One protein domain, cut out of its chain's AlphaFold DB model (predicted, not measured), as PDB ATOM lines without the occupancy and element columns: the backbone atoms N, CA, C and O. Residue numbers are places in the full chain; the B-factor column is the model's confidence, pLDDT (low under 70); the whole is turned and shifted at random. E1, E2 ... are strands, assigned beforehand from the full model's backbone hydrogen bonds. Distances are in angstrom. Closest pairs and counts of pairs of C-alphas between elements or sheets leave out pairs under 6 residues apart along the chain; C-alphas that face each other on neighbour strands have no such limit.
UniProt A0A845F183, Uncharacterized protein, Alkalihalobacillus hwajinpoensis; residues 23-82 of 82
ATOM      1  N   GLU A  23     -13.515  33.000  -8.974       94.19
ATOM      2  CA  GLU A  23     -13.575  31.569  -9.273       94.19
ATOM      3  C   GLU A  23     -13.225  31.332 -10.749       94.19
ATOM      4  O   GLU A  23     -13.624  32.108 -11.618       94.19
ATOM      5  N   SER A  24     -12.495  30.251 -11.043       94.25
ATOM      6  CA  SER A  24     -12.233  29.825 -12.427       94.25
ATOM      7  C   SER A  24     -13.495  29.239 -13.064       94.25
ATOM      8  O   SER A  24     -14.248  28.510 -12.417       94.25
ATOM      9  N   THR A  25     -13.701  29.520 -14.350       92.62
ATOM     10  CA  THR A  25     -14.842  29.042 -15.141       92.62
ATOM     11  C   THR A  25     -14.453  28.021 -16.208       92.62
ATOM     12  O   THR A  25     -15.304  27.649 -17.008       92.62
ATOM     13  N   GLU A  26     -13.207  27.536 -16.231       87.62
ATOM     14  CA  GLU A  26     -12.694  26.632 -17.281       87.62
ATOM     15  C   GLU A  26     -13.534  25.360 -17.490       87.62
ATOM     16  O   GLU A  26     -13.593  24.841 -18.600       87.62
ATOM     17  N   ASN A  27     -14.204  24.867 -16.444       84.31
ATOM     18  CA  ASN A  27     -15.058  23.674 -16.504       84.31
ATOM     19  C   ASN A  27     -16.486  23.940 -16.004       84.31
ATOM     20  O   ASN A  27     -17.209  23.005 -15.658       84.31
ATOM     21  N   ALA A  28     -16.879  25.210 -15.896       84.06
ATOM     22  CA  ALA A  28     -18.174  25.584 -15.348       84.06
ATOM     23  C   ALA A  28     -19.239  25.627 -16.454       84.06
ATOM     24  O   ALA A  28     -19.075  26.326 -17.453       84.06
ATOM     25  N   ASP A  29     -20.353  24.921 -16.251       85.94
ATOM     26  CA  ASP A  29     -21.552  25.068 -17.081       85.94
ATOM     27  C   ASP A  29     -22.343  26.293 -16.599       85.94
ATOM     28  O   ASP A  29     -23.165  26.218 -15.682       85.94
ATOM     29  N   LEU A  30     -21.991  27.462 -17.140       84.94
ATOM     30  CA  LEU A  30     -22.595  28.740 -16.774       84.94
ATOM     31  C   LEU A  30     -23.671  29.143 -17.782       84.94
ATOM     32  O   LEU A  30     -23.452  29.149 -18.993       84.94
ATOM     33  N   ALA A  31     -24.821  29.579 -17.266       88.06
ATOM     34  CA  ALA A  31     -25.842  30.237 -18.073       88.06
ATOM     35  C   ALA A  31     -25.290  31.516 -18.727       88.06
ATOM     36  O   ALA A  31     -24.345  32.124 -18.229       88.06
ATOM     37  N   LEU A  32     -25.901  31.976 -19.821       89.69
ATOM     38  CA  LEU A  32     -25.484  33.225 -20.463       89.69
ATOM     39  C   LEU A  32     -25.738  34.446 -19.555       89.69
ATOM     40  O   LEU A  32     -26.788  34.507 -18.913       89.69
ATOM     41  N   PRO A  33     -24.825  35.439 -19.527       92.50
ATOM     42  CA  PRO A  33     -25.042  36.689 -18.802       92.50
ATOM     43  C   PRO A  33     -26.265  37.460 -19.295       92.50
ATOM     44  O   PRO A  33     -26.487  37.581 -20.502       92.50
ATOM     45  N   SER A  34     -27.009  38.056 -18.361       92.44
ATOM     46  CA  SER A  34     -28.186  38.882 -18.667       92.44
ATOM     47  C   SER A  34     -27.811  40.183 -19.376       92.44
ATOM     48  O   SER A  34     -28.567  40.685 -20.207       92.44
ATOM     49  N   TYR A  35     -26.636  40.731 -19.057       92.81
ATOM     50  CA  TYR A  35     -26.147  41.979 -19.630       92.81
ATOM     51  C   TYR A  35     -24.684  41.875 -20.055       92.81
ATOM     52  O   TYR A  35     -23.908  41.079 -19.532       92.81
ATOM     53  N   LYS A  36     -24.302  42.743 -20.995       93.50
ATOM     54  CA  LYS A  36     -22.910  42.990 -21.376       93.50
ATOM     55  C   LYS A  36     -22.497  44.364 -20.863       93.50
ATOM     56  O   LYS A  36     -23.141  45.357 -21.197       93.50
ATOM     57  N   VAL A  37     -21.414  44.413 -20.102       93.88
ATOM     58  CA  VAL A  37     -20.851  45.631 -19.517       93.88
ATOM     59  C   VAL A  37     -19.577  45.991 -20.264       93.88
ATOM     60  O   VAL A  37     -18.709  45.147 -20.480       93.88
ATOM     61  N   LEU A  38     -19.489  47.249 -20.690       94.62
ATOM     62  CA  LEU A  38     -18.354  47.789 -21.429       94.62
ATOM     63  C   LEU A  38     -17.650  48.819 -20.554       94.62
ATOM     64  O   LEU A  38     -18.241  49.841 -20.210       94.62
ATOM     65  N   PHE A  39     -16.384  48.574 -20.235       92.25
ATOM     66  CA  PHE A  39     -15.540  49.563 -19.578       92.25
ATOM     67  C   PHE A  39     -14.878  50.426 -20.643       92.25
ATOM     68  O   PHE A  39     -14.241  49.918 -21.572       92.25
ATOM     69  N   LEU A  40     -15.053  51.740 -20.516       93.06
ATOM     70  CA  LEU A  40     -14.570  52.723 -21.475       93.06
ATOM     71  C   LEU A  40     -13.496  53.608 -20.840       93.06
ATOM     72  O   LEU A  40     -13.675  54.119 -19.738       93.06
ATOM     73  N   LYS A  41     -12.415  53.860 -21.579       93.19
ATOM     74  CA  LYS A  41     -11.439  54.918 -21.290       93.19
ATOM     75  C   LYS A  41     -11.278  55.775 -22.537       93.19
ATOM     76  O   LYS A  41     -11.029  55.241 -23.614       93.19
ATOM     77  N   ASP A  42     -11.484  57.085 -22.418       92.81
ATOM     78  CA  ASP A  42     -11.443  58.022 -23.553       92.81
ATOM     79  C   ASP A  42     -12.309  57.559 -24.747       92.81
ATOM     80  O   ASP A  42     -11.900  57.616 -25.907       92.81
ATOM     81  N   LYS A  43     -13.517  57.051 -24.450       89.25
ATOM     82  CA  LYS A  43     -14.488  56.470 -25.405       89.25
ATOM     83  C   LYS A  43     -14.033  55.194 -26.131       89.25
ATOM     84  O   LYS A  43     -14.726  54.733 -27.034       89.25
ATOM     85  N   LYS A  44     -12.905  54.597 -25.744       94.75
ATOM     86  CA  LYS A  44     -12.450  53.298 -26.253       94.75
ATOM     87  C   LYS A  44     -12.806  52.196 -25.266       94.75
ATOM     88  O   LYS A  44     -12.608  52.368 -24.066       94.75
ATOM     89  N   ILE A  45     -13.303  51.071 -25.779       94.19
ATOM     90  CA  ILE A  45     -13.545  49.866 -24.978       94.19
ATOM     91  C   ILE A  45     -12.194  49.306 -24.554       94.19
ATOM     92  O   ILE A  45     -11.357  49.013 -25.405       94.19
ATOM     93  N   VAL A  46     -11.991  49.196 -23.244       94.38
ATOM     94  CA  VAL A  46     -10.783  48.610 -22.649       94.38
ATOM     95  C   VAL A  46     -11.041  47.237 -22.047       94.38
ATOM     96  O   VAL A  46     -10.112  46.451 -21.945       94.38
ATOM     97  N   GLN A  47     -12.289  46.940 -21.675       92.81
ATOM     98  CA  GLN A  47     -12.684  45.637 -21.156       92.81
ATOM     99  C   GLN A  47     -14.172  45.397 -21.411       92.81
ATOM    100  O   GLN A  47     -14.978  46.333 -21.402       92.81
ATOM    101  N   THR A  48     -14.532  44.137 -21.631       95.06
ATOM    102  CA  THR A  48     -15.920  43.690 -21.753       95.06
ATOM    103  C   THR A  48     -16.163  42.557 -20.773       95.06
ATOM    104  O   THR A  48     -15.451  41.561 -20.815       95.06
ATOM    105  N   LEU A  49     -17.189  42.688 -19.932       95.88
ATOM    106  CA  LEU A  49     -17.609  41.641 -19.003       95.88
ATOM    107  C   LEU A  49     -19.073  41.267 -19.244       95.88
ATOM    108  O   LEU A  49     -19.896  42.107 -19.620       95.88
ATOM    109  N   GLY A  50     -19.409  40.003 -19.007       95.25
ATOM    110  CA  GLY A  50     -20.791  39.591 -18.778       95.25
ATOM    111  C   GLY A  50     -21.238  40.016 -17.382       95.25
ATOM    112  O   GLY A  50     -20.422  40.035 -16.466       95.25
ATOM    113  N   TYR A  51     -22.512  40.352 -17.208       94.50
ATOM    114  CA  TYR A  51     -23.078  40.720 -15.914       94.50
ATOM    115  C   TYR A  51     -24.333  39.910 -15.597       94.50
ATOM    116  O   TYR A  51     -25.296  39.893 -16.373       94.50
ATOM    117  N   TYR A  52     -24.298  39.265 -14.436       93.31
ATOM    118  CA  TYR A  52     -25.420  38.588 -13.804       93.31
ATOM    119  C   TYR A  52     -25.906  39.471 -12.654       93.31
ATOM    120  O   TYR A  52     -25.220  39.552 -11.635       93.31
ATOM    121  N   PRO A  53     -27.041  40.171 -12.793       92.06
ATOM    122  CA  PRO A  53     -27.642  40.837 -11.650       92.06
ATOM    123  C   PRO A  53     -28.146  39.780 -10.664       92.06
ATOM    124  O   PRO A  53     -28.540  38.682 -11.066       92.06
ATOM    125  N   LYS A  54     -28.211  40.141  -9.386       90.31
ATOM    126  CA  LYS A  54     -28.975  39.396  -8.395       90.31
ATOM    127  C   LYS A  54     -30.387  39.150  -8.905       90.31
ATOM    128  O   LYS A  54     -31.088  40.066  -9.340       90.31
ATOM    129  N   ASP A  55     -30.820  37.907  -8.790       84.38
ATOM    130  CA  ASP A  55     -32.163  37.486  -9.148       84.38
ATOM    131  C   ASP A  55     -32.656  36.405  -8.173       84.38
ATOM    132  O   ASP A  55     -32.183  36.298  -7.043       84.38
ATOM    133  N   LYS A  56     -33.667  35.627  -8.565       79.19
ATOM    134  CA  LYS A  56     -34.195  34.544  -7.721       79.19
ATOM    135  C   LYS A  56     -33.252  33.339  -7.618       79.19
ATOM    136  O   LYS A  56     -33.462  32.505  -6.745       79.19
ATOM    137  N   ASN A  57     -32.284  33.231  -8.523       75.44
ATOM    138  CA  ASN A  57     -31.356  32.112  -8.643       75.44
ATOM    139  C   ASN A  57     -29.935  32.481  -8.170       75.44
ATOM    140  O   ASN A  57     -29.136  31.583  -7.920       75.44
ATOM    141  N   HIS A  58     -29.625  33.775  -8.041       74.94
ATOM    142  CA  HIS A  58     -28.321  34.300  -7.637       74.94
ATOM    143  C   HIS A  58     -28.479  35.299  -6.487       74.94
ATOM    144  O   HIS A  58     -29.127  36.331  -6.649       74.94
ATOM    145  N   ASP A  59     -27.856  35.019  -5.339       81.75
ATOM    146  CA  ASP A  59     -27.990  35.841  -4.125       81.75
ATOM    147  C   ASP A  59     -27.336  37.225  -4.238       81.75
ATOM    148  O   ASP A  59     -27.787  38.188  -3.599       81.75
ATOM    149  N   THR A  60     -26.281  37.320  -5.047       88.31
ATOM    150  CA  THR A  60     -25.520  38.539  -5.321       88.31
ATOM    151  C   THR A  60     -25.184  38.649  -6.799       88.31
ATOM    152  O   THR A  60     -25.286  37.687  -7.564       88.31
ATOM    153  N   ASP A  61     -24.782  39.850  -7.197       93.81
ATOM    154  CA  ASP A  61     -24.380  40.115  -8.567       93.81
ATOM    155  C   ASP A  61     -23.030  39.456  -8.867       93.81
ATOM    156  O   ASP A  61     -22.193  39.256  -7.979       93.81
ATOM    157  N   ALA A  62     -22.788  39.162 -10.138       94.75
ATOM    158  CA  ALA A  62     -21.514  38.632 -10.589       94.75
ATOM    159  C   ALA A  62     -21.115  39.176 -11.958       94.75
ATOM    160  O   ALA A  62     -21.960  39.448 -12.815       94.75
ATOM    161  N   PHE A  63     -19.808  39.272 -12.181       95.69
ATOM    162  CA  PHE A  63     -19.236  39.570 -13.489       95.69
ATOM    163  C   PHE A  63     -18.519  38.352 -14.059       95.69
ATOM    164  O   PHE A  63     -17.821  37.657 -13.330       95.69
ATOM    165  N   LEU A  64     -18.649  38.119 -15.362       95.75
ATOM    166  CA  LEU A  64     -17.945  37.064 -16.090       95.75
ATOM    167  C   LEU A  64     -16.912  37.670 -17.034       95.75
ATOM    168  O   LEU A  64     -17.272  38.435 -17.931       95.75
ATOM    169  N   SER A  65     -15.654  37.274 -16.869       95.00
ATOM    170  CA  SER A  65     -14.597  37.497 -17.849       95.00
ATOM    171  C   SER A  65     -14.376  36.220 -18.652       95.00
ATOM    172  O   SER A  65     -13.886  35.221 -18.131       95.00
ATOM    173  N   LEU A  66     -14.730  36.264 -19.936       89.06
ATOM    174  CA  LEU A  66     -14.426  35.179 -20.875       89.06
ATOM    175  C   LEU A  66     -12.950  35.177 -21.288       89.06
ATOM    176  O   LEU A  66     -12.427  34.140 -21.671       89.06
ATOM    177  N   GLU A  67     -12.282  36.330 -21.222       90.44
ATOM    178  CA  GLU A  67     -10.857  36.445 -21.548       90.44
ATOM    179  C   GLU A  67      -9.990  35.790 -20.469       90.44
ATOM    180  O   GLU A  67      -9.001  35.134 -20.783       90.44
ATOM    181  N   GLU A  68     -10.390  35.929 -19.202       92.44
ATOM    182  CA  GLU A  68      -9.662  35.372 -18.056       92.44
ATOM    183  C   GLU A  68     -10.205  34.008 -17.603       92.44
ATOM    184  O   GLU A  68      -9.620  33.396 -16.714       92.44
ATOM    185  N   ASN A  69     -11.305  33.523 -18.200       93.88
ATOM    186  CA  ASN A  69     -12.071  32.360 -17.730       93.88
ATOM    187  C   ASN A  69     -12.370  32.445 -16.225       93.88
ATOM    188  O   ASN A  69     -12.091  31.514 -15.466       93.88
ATOM    189  N   GLN A  70     -12.894  33.589 -15.782       96.06
ATOM    190  CA  GLN A  70     -13.143  33.881 -14.371       96.06
ATOM    191  C   GLN A  70     -14.517  34.495 -14.146       96.06
ATOM    192  O   GLN A  70     -15.002  35.297 -14.949       96.06
ATOM    193  N   ILE A  71     -15.114  34.166 -13.003       95.25
ATOM    194  CA  ILE A  71     -16.305  34.828 -12.481       95.25
ATOM    195  C   ILE A  71     -15.963  35.554 -11.176       95.25
ATOM    196  O   ILE A  71     -15.368  34.985 -10.263       95.25
ATOM    197  N   TYR A  72     -16.354  36.823 -11.100       95.94
ATOM    198  CA  TYR A  72     -16.178  37.704  -9.949       95.94
ATOM    199  C   TYR A  72     -17.524  37.813  -9.242       95.94
ATOM    200  O   TYR A  72     -18.401  38.564  -9.676       95.94
ATOM    201  N   ARG A  73     -17.711  37.043  -8.170       94.50
ATOM    202  CA  ARG A  73     -18.932  37.092  -7.359       94.50
ATOM    203  C   ARG A  73     -18.822  38.221  -6.356       94.50
ATOM    204  O   ARG A  73     -17.913  38.234  -5.523       94.50
ATOM    205  N   LEU A  74     -19.729  39.185  -6.451       94.62
ATOM    206  CA  LEU A  74     -19.657  40.375  -5.623       94.62
ATOM    207  C   LEU A  74     -20.158  40.075  -4.206       94.62
ATOM    208  O   LEU A  74     -21.128  39.331  -4.040       94.62
ATOM    209  N   PRO A  75     -19.552  40.690  -3.176       88.62
ATOM    210  CA  PRO A  75     -20.018  40.543  -1.800       88.62
ATOM    211  C   PRO A  75     -21.349  41.265  -1.546       88.62
ATOM    212  O   PRO A  75     -22.068  40.912  -0.619       88.62
ATOM    213  N   ASN A  76     -21.678  42.280  -2.354       86.69
ATOM    214  CA  ASN A  76     -22.928  43.035  -2.294       86.69
ATOM    215  C   ASN A  76     -23.420  43.333  -3.714       86.69
ATOM    216  O   ASN A  76     -22.603  43.546  -4.611       86.69
ATOM    217  N   SER A  77     -24.740  43.395  -3.900       86.81
ATOM    218  CA  SER A  77     -25.333  43.796  -5.178       86.81
ATOM    219  C   SER A  77     -25.130  45.277  -5.476       86.81
ATOM    220  O   SER A  77     -25.225  46.134  -4.596       86.81
ATOM    221  N   LEU A  78     -24.898  45.557  -6.748       85.44
ATOM    222  CA  LEU A  78     -24.814  46.859  -7.364       85.44
ATOM    223  C   LEU A  78     -26.102  47.113  -8.165       85.44
ATOM    224  O   LEU A  78     -26.485  46.354  -9.053       85.44
ATOM    225  N   SER A  79     -26.766  48.236  -7.911       82.44
ATOM    226  CA  SER A  79     -27.965  48.640  -8.661       82.44
ATOM    227  C   SER A  79     -27.607  49.245 -10.030       82.44
ATOM    228  O   SER A  79     -27.957  50.388 -10.318       82.44
ATOM    229  N   LEU A  80     -26.850  48.512 -10.859       82.56
ATOM    230  CA  LEU A  80     -26.343  48.980 -12.164       82.56
ATOM    231  C   LEU A  80     -27.372  48.911 -13.291       82.56
ATOM    232  O   LEU A  80     -27.186  49.526 -14.341       82.56
ATOM    233  N   VAL A  81     -28.417  48.113 -13.105       79.12
ATOM    234  CA  VAL A  81     -29.481  47.904 -14.083       79.12
ATOM    235  C   VAL A  81     -30.834  48.115 -13.398       79.12
ATOM    236  O   VAL A  81     -30.959  47.772 -12.219       79.12
ATOM    237  N   PRO A  82     -31.807  48.728 -14.093       61.84
ATOM    238  CA  PRO A  82     -33.159  48.927 -13.578       61.84
ATOM    239  C   PRO A  82     -33.957  47.623 -13.460       61.84
ATOM    240  O   PRO A  82     -33.656  46.663 -14.208       61.84
TER     241      PRO A  82
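What this domain is: This is residues 23 to 82 of the 82 residues of an uncharacterized protein of Alkalihalobacillus hwajinpoensis (UniProt A0A845F183). The model is one small, strongly twisted sheet of four antiparallel strands, made of a long hairpin, E1 and E2, whose strand E2 continues the sheet into a short hairpin, E3 and E4, with loops at its ends. The turn of the long hairpin, at Asp 42, and the loop between E2 and E3, at Lys 56, lie at the two ends of the longest axis, while the first residues, 23 to 24, pair beside E4. The printed part has 60 residues with no named helix and four named strands, E1, E2, E3 and E4 along the chain, which is also their order in the sheet. The class is all strand, though under half of the residues, 24 of 60, are in named elements. The whole is compact, with a radius of gyration of the C-alphas of 12.0 A and spans of 35 by 30 by 19 A.

Where its parts are: The printed part begins with residues 23 to 34, a long stretch with no named element; C-alpha 23 is at (-13.575, 31.569, -9.273). E1, residues 35 to 41, begins at C-alpha 35, (-26.147, 41.979, -19.630), and is 19.7 A long. E2, residues 44 to 52, is the longest strand, 23.2 A from first to last C-alpha, and bends by 55 degrees at residue 47. E3 is residues 62 to 65, 10.1 A long. E4, residues 70 to 73, is 9.6 A long and ends at C-alpha 73, (-18.932, 37.092, -7.359).

How they stand to each other: The four strands form a meander, each strand the antiparallel neighbour of the one before, with E1 and E4 as edge strands. E1 and E2 form a hairpin, their directions at 154 degrees; N 37 and O 49 are 2.8 A apart, within hydrogen-bond range. E2 and E3 form a hairpin at 131 degrees, with N 64 and O 50 within hydrogen-bond range at 2.8 A. E3 and E4 form a hairpin at 166 degrees, with N 65 and O 70 within hydrogen-bond range at 2.8 A. E1 and E4 are apart. Residues 23 to 24 form a short antiparallel pairing with residues 70 to 71 of E4. From edge to edge the strands' lines turn by 80 degrees.

The domain as a whole: The two C-alphas farthest apart, those of Asp 42 and Lys 56, are 36.3 A from each other. The links E1 to E2 and E3 to E4 are tight, and E2 to E3, with 9 residues between, is short. The printed part has no cut and ends at Pro 82, the chain's last residue. The mean pLDDT of the printed part is 89.9, and residue 82 is the one printed residue under 70.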